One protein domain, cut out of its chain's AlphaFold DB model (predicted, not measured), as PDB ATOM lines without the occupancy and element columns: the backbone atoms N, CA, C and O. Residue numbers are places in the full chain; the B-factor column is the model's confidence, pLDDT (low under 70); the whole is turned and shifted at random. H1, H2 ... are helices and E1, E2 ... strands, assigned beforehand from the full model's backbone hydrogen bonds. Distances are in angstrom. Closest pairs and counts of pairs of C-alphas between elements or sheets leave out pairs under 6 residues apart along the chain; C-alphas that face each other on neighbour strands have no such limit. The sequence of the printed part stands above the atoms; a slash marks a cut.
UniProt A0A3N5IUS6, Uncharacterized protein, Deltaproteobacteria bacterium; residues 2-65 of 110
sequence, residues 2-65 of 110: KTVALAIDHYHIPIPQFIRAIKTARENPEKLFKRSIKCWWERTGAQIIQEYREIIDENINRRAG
ATOM      1  N   LYS A   2     141.861 184.836 182.234       57.38
ATOM      2  CA  LYS A   2     143.252 184.385 182.063       57.38
ATOM      3  C   LYS A   2     143.336 183.610 180.749       57.38
ATOM      4  O   LYS A   2     142.711 182.562 180.620       57.38
ATOM      5  N   THR A   3     144.067 184.137 179.775       61.41
ATOM      6  CA  THR A   3     144.329 183.435 178.516       61.41
ATOM      7  C   THR A   3     145.273 182.281 178.809       61.41
ATOM      8  O   THR A   3     146.421 182.496 179.192       61.41
ATOM      9  N   VAL A   4     144.784 181.051 178.671       74.00
ATOM     10  CA  VAL A   4     145.627 179.864 178.816       74.00
ATOM     11  C   VAL A   4     146.548 179.800 177.593       74.00
ATOM     12  O   VAL A   4     146.079 179.812 176.449       74.00
ATOM     13  N   ALA A   5     147.856 179.790 177.837       73.25
ATOM     14  CA  ALA A   5     148.891 179.722 176.813       73.25
ATOM     15  C   ALA A   5     149.668 178.410 176.940       73.25
ATOM     16  O   ALA A   5     149.887 177.912 178.045       73.25
ATOM     17  N   LEU A   6     150.068 177.854 175.800       69.50
ATOM     18  CA  LEU A   6     150.986 176.727 175.717       69.50
ATOM     19  C   LEU A   6     152.413 177.264 175.659       69.50
ATOM     20  O   LEU A   6     152.707 178.149 174.855       69.50
ATOM     21  N   ALA A   7     153.285 176.712 176.497       70.06
ATOM     22  CA  ALA A   7     154.721 176.891 176.358       70.06
ATOM     23  C   ALA A   7     155.234 175.876 175.327       70.06
ATOM     24  O   ALA A   7     155.121 174.668 175.543       70.06
ATOM     25  N   ILE A   8     155.743 176.367 174.198       67.00
ATOM     26  CA  ILE A   8     156.422 175.566 173.174       67.00
ATOM     27  C   ILE A   8     157.821 176.157 173.023       67.00
ATOM     28  O   ILE A   8     157.962 177.314 172.621       67.00
ATOM     29  N   ASP A   9     158.840 175.385 173.396       70.00
ATOM     30  CA  ASP A   9     160.222 175.846 173.560       70.00
ATOM     31  C   ASP A   9     160.306 177.118 174.433       70.00
ATOM     32  O   ASP A   9     160.019 177.079 175.629       70.00
ATOM     33  N   HIS A  10     160.660 178.259 173.830       65.00
ATOM     34  CA  HIS A  10     160.752 179.572 174.478       65.00
ATOM     35  C   HIS A  10     159.523 180.467 174.241       65.00
ATOM     36  O   HIS A  10     159.487 181.609 174.703       65.00
ATOM     37  N   TYR A  11     158.513 179.983 173.514       66.50
ATOM     38  CA  TYR A  11     157.345 180.770 173.132       66.50
ATOM     39  C   TYR A  11     156.123 180.434 173.982       66.50
ATOM     40  O   TYR A  11     155.800 179.273 174.217       66.50
ATOM     41  N   HIS A  12     155.394 181.477 174.376       78.69
ATOM     42  CA  HIS A  12     154.071 181.360 174.977       78.69
ATOM     43  C   HIS A  12     153.029 181.644 173.902       78.69
ATOM     44  O   HIS A  12     152.826 182.792 173.508       78.69
ATOM     45  N   ILE A  13     152.383 180.593 173.405       77.00
ATOM     46  CA  ILE A  13     151.389 180.702 172.338       77.00
ATOM     47  C   ILE A  13     149.997 180.562 172.958       77.00
ATOM     48  O   ILE A  13     149.704 179.533 173.573       77.00
ATOM     49  N   PRO A  14     149.104 181.553 172.802       84.38
ATOM     50  CA  PRO A  14     147.714 181.419 173.216       84.38
ATOM     51  C   PRO A  14     147.071 180.174 172.596       84.38
ATOM     52  O   PRO A  14     147.163 179.964 171.384       84.38
ATOM     53  N   ILE A  15     146.363 179.376 173.401       82.62
ATOM     54  CA  ILE A  15     145.701 178.150 172.919       82.62
ATOM     55  C   ILE A  15     144.837 178.391 171.666       82.62
ATOM     56  O   ILE A  15     144.963 177.616 170.715       82.62
ATOM     57  N   PRO A  16     144.011 179.456 171.580       83.62
ATOM     58  CA  PRO A  16     143.207 179.703 170.383       83.62
ATOM     59  C   PRO A  16     144.050 179.902 169.119       83.62
ATOM     60  O   PRO A  16     143.671 179.451 168.038       83.62
ATOM     61  N   GLN A  17     145.213 180.548 169.251       84.31
ATOM     62  CA  GLN A  17     146.131 180.781 168.139       84.31
ATOM     63  C   GLN A  17     146.797 179.478 167.695       84.31
ATOM     64  O   GLN A  17     146.869 179.210 166.495       84.31
ATOM     65  N   PHE A  18     147.216 178.649 168.652       84.88
ATOM     66  CA  PHE A  18     147.760 177.325 168.370       84.88
ATOM     67  C   PHE A  18     146.741 176.446 167.630       84.88
ATOM     68  O   PHE A  18     147.036 175.932 166.553       84.88
ATOM     69  N   ILE A  19     145.505 176.355 168.134       87.50
ATOM     70  CA  ILE A  19     144.431 175.570 167.500       87.50
ATOM     71  C   ILE A  19     144.148 176.069 166.080       87.50
ATOM     72  O   ILE A  19     143.982 175.262 165.162       87.50
ATOM     73  N   ARG A  20     144.119 177.391 165.873       90.19
ATOM     74  CA  ARG A  20     143.922 177.973 164.540       90.19
ATOM     75  C   ARG A  20     145.040 177.569 163.580       90.19
ATOM     76  O   ARG A  20     144.733 177.177 162.459       90.19
ATOM     77  N   ALA A  21     146.298 177.603 164.020       87.69
ATOM     78  CA  ALA A  21     147.437 177.186 163.204       87.69
ATOM     79  C   ALA A  21     147.348 175.705 162.797       87.69
ATOM     80  O   ALA A  21     147.519 175.383 161.621       87.69
ATOM     81  N   ILE A  22     146.983 174.820 163.733       90.94
ATOM     82  CA  ILE A  22     146.751 173.396 163.441       90.94
ATOM     83  C   ILE A  22     145.611 173.220 162.432       90.94
ATOM     84  O   ILE A  22     145.743 172.457 161.475       90.94
ATOM     85  N   LYS A  23     144.498 173.946 162.597       92.56
ATOM     86  CA  LYS A  23     143.371 173.885 161.656       92.56
ATOM     87  C   LYS A  23     143.794 174.310 160.247       92.56
ATOM     88  O   LYS A  23     143.488 173.604 159.291       92.56
ATOM     89  N   THR A  24     144.561 175.391 160.127       92.81
ATOM     90  CA  THR A  24     145.090 175.859 158.839       92.81
ATOM     91  C   THR A  24     146.040 174.845 158.196       92.81
ATOM     92  O   THR A  24     145.936 174.613 156.992       92.81
ATOM     93  N   ALA A  25     146.925 174.207 158.969       92.62
ATOM     94  CA  ALA A  25     147.802 173.143 158.469       92.62
ATOM     95  C   ALA A  25     147.006 171.930 157.962       92.62
ATOM     96  O   ALA A  25     147.329 171.372 156.915       92.62
ATOM     97  N   ARG A  26     145.923 171.566 158.661       92.44
ATOM     98  CA  ARG A  26     145.017 170.484 158.253       92.44
ATOM     99  C   ARG A  26     144.296 170.780 156.940       92.44
ATOM    100  O   ARG A  26     144.125 169.880 156.130       92.44
ATOM    101  N   GLU A  27     143.853 172.019 156.754       95.88
ATOM    102  CA  GLU A  27     143.161 172.471 155.538       95.88
ATOM    103  C   GLU A  27     144.112 172.617 154.339       95.88
ATOM    104  O   GLU A  27     143.657 172.641 153.202       95.88
ATOM    105  N   ASN A  28     145.428 172.699 154.576       95.81
ATOM    106  CA  ASN A  28     146.444 172.930 153.547       95.81
ATOM    107  C   ASN A  28     147.618 171.936 153.686       95.81
ATOM    108  O   ASN A  28     148.735 172.350 154.013       95.81
ATOM    109  N   PRO A  29     147.399 170.629 153.456       92.31
ATOM    110  CA  PRO A  29     148.385 169.591 153.761       92.31
ATOM    111  C   PRO A  29     149.683 169.701 152.949       92.31
ATOM    112  O   PRO A  29     150.749 169.382 153.468       92.31
ATOM    113  N   GLU A  30     149.619 170.182 151.708       95.50
ATOM    114  CA  GLU A  30     150.785 170.295 150.815       95.50
ATOM    115  C   GLU A  30     151.523 171.632 150.949       95.50
ATOM    116  O   GLU A  30     152.660 171.776 150.505       95.50
ATOM    117  N   LYS A  31     150.897 172.624 151.590       95.38
ATOM    118  CA  LYS A  31     151.474 173.959 151.729       95.38
ATOM    119  C   LYS A  31     152.649 173.932 152.699       95.38
ATOM    120  O   LYS A  31     152.543 173.353 153.779       95.38
ATOM    121  N   LEU A  32     153.734 174.611 152.334       94.62
ATOM    122  CA  LEU A  32     154.856 174.867 153.231       94.62
ATOM    123  C   LEU A  32     154.510 175.975 154.228       94.62
ATOM    124  O   LEU A  32     153.983 177.036 153.879       94.62
ATOM    125  N   PHE A  33     154.829 175.717 155.486       92.38
ATOM    126  CA  PHE A  33     154.735 176.654 156.591       92.38
ATOM    127  C   PHE A  33     156.142 176.960 157.076       92.38
ATOM    128  O   PHE A  33     156.959 176.055 157.199       92.38
ATOM    129  N   LYS A  34     156.404 178.229 157.412       88.88
ATOM    130  CA  LYS A  34     157.736 178.716 157.815       88.88
ATOM    131  C   LYS A  34     158.340 177.985 159.015       88.88
ATOM    132  O   LYS A  34     159.550 178.017 159.194       88.88
ATOM    133  N   ARG A  35     157.489 177.428 159.879       84.31
ATOM    134  CA  ARG A  35     157.858 176.739 161.118       84.31
ATOM    135  C   ARG A  35     156.863 175.624 161.391       84.31
ATOM    136  O   ARG A  35     155.696 175.736 161.002       84.31
ATOM    137  N   SER A  36     157.316 174.599 162.099       86.50
ATOM    138  CA  SER A  36     156.461 173.538 162.620       86.50
ATOM    139  C   SER A  36     156.331 173.627 164.136       86.50
ATOM    140  O   SER A  36     156.682 174.641 164.740       86.50
ATOM    141  N   ILE A  37     155.775 172.584 164.753       84.06
ATOM    142  CA  ILE A  37     155.631 172.515 166.208       84.06
ATOM    143  C   ILE A  37     156.971 172.139 166.846       84.06
ATOM    144  O   ILE A  37     157.257 172.584 167.952       84.06
ATOM    145  N   LYS A  38     157.780 171.326 166.150       81.81
ATOM    146  CA  LYS A  38     159.064 170.807 166.645       81.81
ATOM    147  C   LYS A  38     160.298 171.526 166.081       81.81
ATOM    148  O   LYS A  38     161.382 171.353 166.629       81.81
ATOM    149  N   CYS A  39     160.194 172.269 164.972       81.06
ATOM    150  CA  CYS A  39     161.371 172.855 164.320       81.06
ATOM    151  C   CYS A  39     161.149 174.229 163.666       81.06
ATOM    152  O   CYS A  39     160.033 174.627 163.324       81.06
ATOM    153  N   TRP A  40     162.259 174.950 163.462       83.50
ATOM    154  CA  TRP A  40     162.293 176.315 162.922       83.50
ATOM    155  C   TRP A  40     162.371 176.400 161.392       83.50
ATOM    156  O   TRP A  40     162.240 177.500 160.857       83.50
ATOM    157  N   TRP A  41     162.595 175.281 160.698       84.19
ATOM    158  CA  TRP A  41     162.607 175.209 159.235       84.19
ATOM    159  C   TRP A  41     161.233 174.851 158.667       84.19
ATOM    160  O   TRP A  41     160.312 174.459 159.392       84.19
ATOM    161  N   GLU A  42     161.105 174.985 157.347       89.75
ATOM    162  CA  GLU A  42     159.836 174.802 156.660       89.75
ATOM    163  C   GLU A  42     159.343 173.354 156.709       89.75
ATOM    164  O   GLU A  42     160.099 172.400 156.509       89.75
ATOM    165  N   ARG A  43     158.044 173.192 156.963       92.81
ATOM    166  CA  ARG A  43     157.356 171.898 156.967       92.81
ATOM    167  C   ARG A  43     156.033 172.005 156.234       92.81
ATOM    168  O   ARG A  43     155.397 173.059 156.240       92.81
ATOM    169  N   THR A  44     155.599 170.906 155.630       94.81
ATOM    170  CA  THR A  44     154.272 170.841 155.018       94.81
ATOM    171  C   THR A  44     153.179 170.777 156.085       94.81
ATOM    172  O   THR A  44     153.411 170.323 157.212       94.81
ATOM    173  N   GLY A  45     151.959 171.188 155.737       90.62
ATOM    174  CA  GLY A  45     150.801 171.043 156.622       90.62
ATOM    175  C   GLY A  45     150.601 169.600 157.097       90.62
ATOM    176  O   GLY A  45     150.346 169.365 158.277       90.62
ATOM    177  N   ALA A  46     150.821 168.617 156.220       90.56
ATOM    178  CA  ALA A  46     150.762 167.197 156.559       90.56
ATOM    179  C   ALA A  46     151.799 166.804 157.627       90.56
ATOM    180  O   ALA A  46     151.465 166.095 158.578       90.56
ATOM    181  N   GLN A  47     153.033 167.306 157.515       89.88
ATOM    182  CA  GLN A  47     154.082 167.078 158.514       89.88
ATOM    183  C   GLN A  47     153.723 167.716 159.862       89.88
ATOM    184  O   GLN A  47     153.866 167.069 160.896       89.88
ATOM    185  N   ILE A  48     153.176 168.935 159.865       90.88
ATOM    186  CA  ILE A  48     152.723 169.611 161.093       90.88
ATOM    187  C   ILE A  48     151.611 168.819 161.788       90.88
ATOM    188  O   ILE A  48     151.618 168.671 163.010       90.88
ATOM    189  N   ILE A  49     150.657 168.282 161.026       91.06
ATOM    190  CA  ILE A  49     149.585 167.451 161.585       91.06
ATOM    191  C   ILE A  49     150.133 166.146 162.158       91.06
ATOM    192  O   ILE A  49     149.665 165.695 163.205       91.06
ATOM    193  N   GLN A  50     151.133 165.556 161.511       87.38
ATOM    194  CA  GLN A  50     151.797 164.370 162.027       87.38
ATOM    195  C   GLN A  50     152.499 164.652 163.364       87.38
ATOM    196  O   GLN A  50     152.265 163.925 164.331       87.38
ATOM    197  N   GLU A  51     153.267 165.743 163.451       86.50
ATOM    198  CA  GLU A  51     153.907 166.198 164.693       86.50
ATOM    199  C   GLU A  51     152.873 166.467 165.799       86.50
ATOM    200  O   GLU A  51     153.056 166.045 166.940       86.50
ATOM    201  N   TYR A  52     151.759 167.126 165.463       86.31
ATOM    202  CA  TYR A  52     150.678 167.407 166.411       86.31
ATOM    203  C   TYR A  52     150.094 166.124 167.000       86.31
ATOM    204  O   TYR A  52     149.913 166.017 168.215       86.31
ATOM    205  N   ARG A  53     149.826 165.131 166.145       82.44
ATOM    206  CA  ARG A  53     149.335 163.826 166.591       82.44
ATOM    207  C   ARG A  53     150.354 163.141 167.497       82.44
ATOM    208  O   ARG A  53     149.960 162.566 168.497       82.44
ATOM    209  N   GLU A  54     151.648 163.203 167.173       79.19
ATOM    210  CA  GLU A  54     152.694 162.584 168.008       79.19
ATOM    211  C   GLU A  54     152.713 163.187 169.408       79.19
ATOM    212  O   GLU A  54     152.743 162.457 170.391       79.19
ATOM    213  N   ILE A  55     152.605 164.511 169.502       78.00
ATOM    214  CA  ILE A  55     152.572 165.217 170.784       78.00
ATOM    215  C   ILE A  55     151.322 164.845 171.592       78.00
ATOM    216  O   ILE A  55     151.398 164.701 172.813       78.00
ATOM    217  N   ILE A  56     150.161 164.698 170.946       77.06
ATOM    218  CA  ILE A  56     148.949 164.221 171.629       77.06
ATOM    219  C   ILE A  56     149.162 162.804 172.155       77.06
ATOM    220  O   ILE A  56     148.899 162.561 173.333       77.06
ATOM    221  N   ASP A  57     149.661 161.903 171.311       70.50
ATOM    222  CA  ASP A  57     149.885 160.502 171.668       70.50
ATOM    223  C   ASP A  57     150.876 160.396 172.836       70.50
ATOM    224  O   ASP A  57     150.603 159.723 173.830       70.50
ATOM    225  N   GLU A  58     151.990 161.129 172.779       69.56
ATOM    226  CA  GLU A  58     152.973 161.221 173.863       69.56
ATOM    227  C   GLU A  58     152.351 161.737 175.165       69.56
ATOM    228  O   GLU A  58     152.621 161.194 176.235       69.56
ATOM    229  N   ASN A  59     151.503 162.769 175.101       68.38
ATOM    230  CA  ASN A  59     150.854 163.327 176.287       68.38
ATOM    231  C   ASN A  59     149.815 162.377 176.891       68.38
ATOM    232  O   ASN A  59     149.717 162.284 178.116       68.38
ATOM    233  N   ILE A  60     149.048 161.677 176.054       64.38
ATOM    234  CA  ILE A  60     148.100 160.647 176.493       64.38
ATOM    235  C   ILE A  60     148.862 159.509 177.173       64.38
ATOM    236  O   ILE A  60     148.541 159.157 178.309       64.38
ATOM    237  N   ASN A  61     149.920 159.006 176.535       62.50
ATOM    238  CA  ASN A  61     150.741 157.921 177.071       62.50
ATOM    239  C   ASN A  61     151.419 158.333 178.389       62.50
ATOM    240  O   ASN A  61     151.333 157.607 179.380       62.50
ATOM    241  N   ARG A  62     151.978 159.550 178.461       63.72
ATOM    242  CA  ARG A  62     152.562 160.106 179.694       63.72
ATOM    243  C   ARG A  62     151.536 160.202 180.825       63.72
ATOM    244  O   ARG A  62     151.852 159.841 181.954       63.72
ATOM    245  N   ARG A  63     150.313 160.668 180.541       61.03
ATOM    246  CA  ARG A  63     149.228 160.751 181.540       61.03
ATOM    247  C   ARG A  63     148.739 159.381 182.001       61.03
ATOM    248  O   ARG A  63     148.352 159.253 183.155       61.03
ATOM    249  N   ALA A  64     148.793 158.374 181.136       60.34
ATOM    250  CA  ALA A  64     148.503 156.986 181.487       60.34
ATOM    251  C   ALA A  64     149.645 156.305 182.275       60.34
ATOM    252  O   ALA A  64     149.562 155.113 182.557       60.34
ATOM    253  N   GLY A  65     150.721 157.027 182.621       56.84
ATOM    254  CA  GLY A  65     151.883 156.470 183.324       56.84
ATOM    255  C   GLY A  65     152.754 155.564 182.451       56.84
ATOM    256  O   GLY A  65     153.618 154.854 182.962       56.84
TER     257      GLY A  65
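What this domain is: This is residues 2 to 65 of the 110 residues of an uncharacterized protein of Deltaproteobacteria bacterium (UniProt A0A3N5IUS6). A small two-stranded hairpin, E1 and E2, sits at the first end of H1, and H1 and the longer H2 make a V, meeting near the last end of H1 and the first end of H2. Between the helices a long loop, residues 28 to 44, folds back near the joined ends, while residues 56 to 65, of which 56 to 63 belong to H2, stick out. The printed part has 64 residues, with two named strands and two named helices in the order E1, E2, H1, H2; the sheet is antiparallel and the class is mostly helix. The whole is compact, with a radius of gyration of the C-alphas of 12.3 A and spans of 34 by 28 by 20 A.

How they stand to each other: E1, residues 5 to 8, and E2, residues 11 to 14, are antiparallel neighbours in a hairpin, with N 6 and O 13 at 2.8 A and N 11 and O 8 at 2.9 A, both within hydrogen-bond range. H1, residues 15 to 27, follows E2 by a tight link; the closest C-alphas of E1 and H1, those of Ala 5 and Ile 15, are 5.3 A apart. With its residues 22 to 27 alone, H1 touches residues 45 to 52 of H2, residues 45 to 63; the closest C-alphas, of Ala 25 and Gly 45, are 4.1 A apart. The two run opposite ways at a steep tilt of 49 degrees. H2 is apart from E1 and E2. In H1 and H2 every O i to N i+4 pair is within hydrogen-bond range.

Where its parts are: E1 begins at C-alpha 5, (148.891, 179.722, 176.813), and measures 9.3 A; E2 measures 9.7 A. H1 is 18.5 A long. H2 runs 27.0 A from C-alpha 45 at (150.801, 171.043, 156.622) to C-alpha 63 at (149.228, 160.751, 181.540).

The domain as a whole: The C-alphas farthest apart, of Lys 31 and Gly 65, are 36.1 A apart. The printed part has no cut. The link from H1 to H2 is long, 17 residues, and in it residues 32 to 33 pair antiparallel with residues 43 to 44. Mean pLDDT of the printed part is 81.2; residues 2 to 3, 6, 8, 10 to 11 and 58 to 65 are under 70.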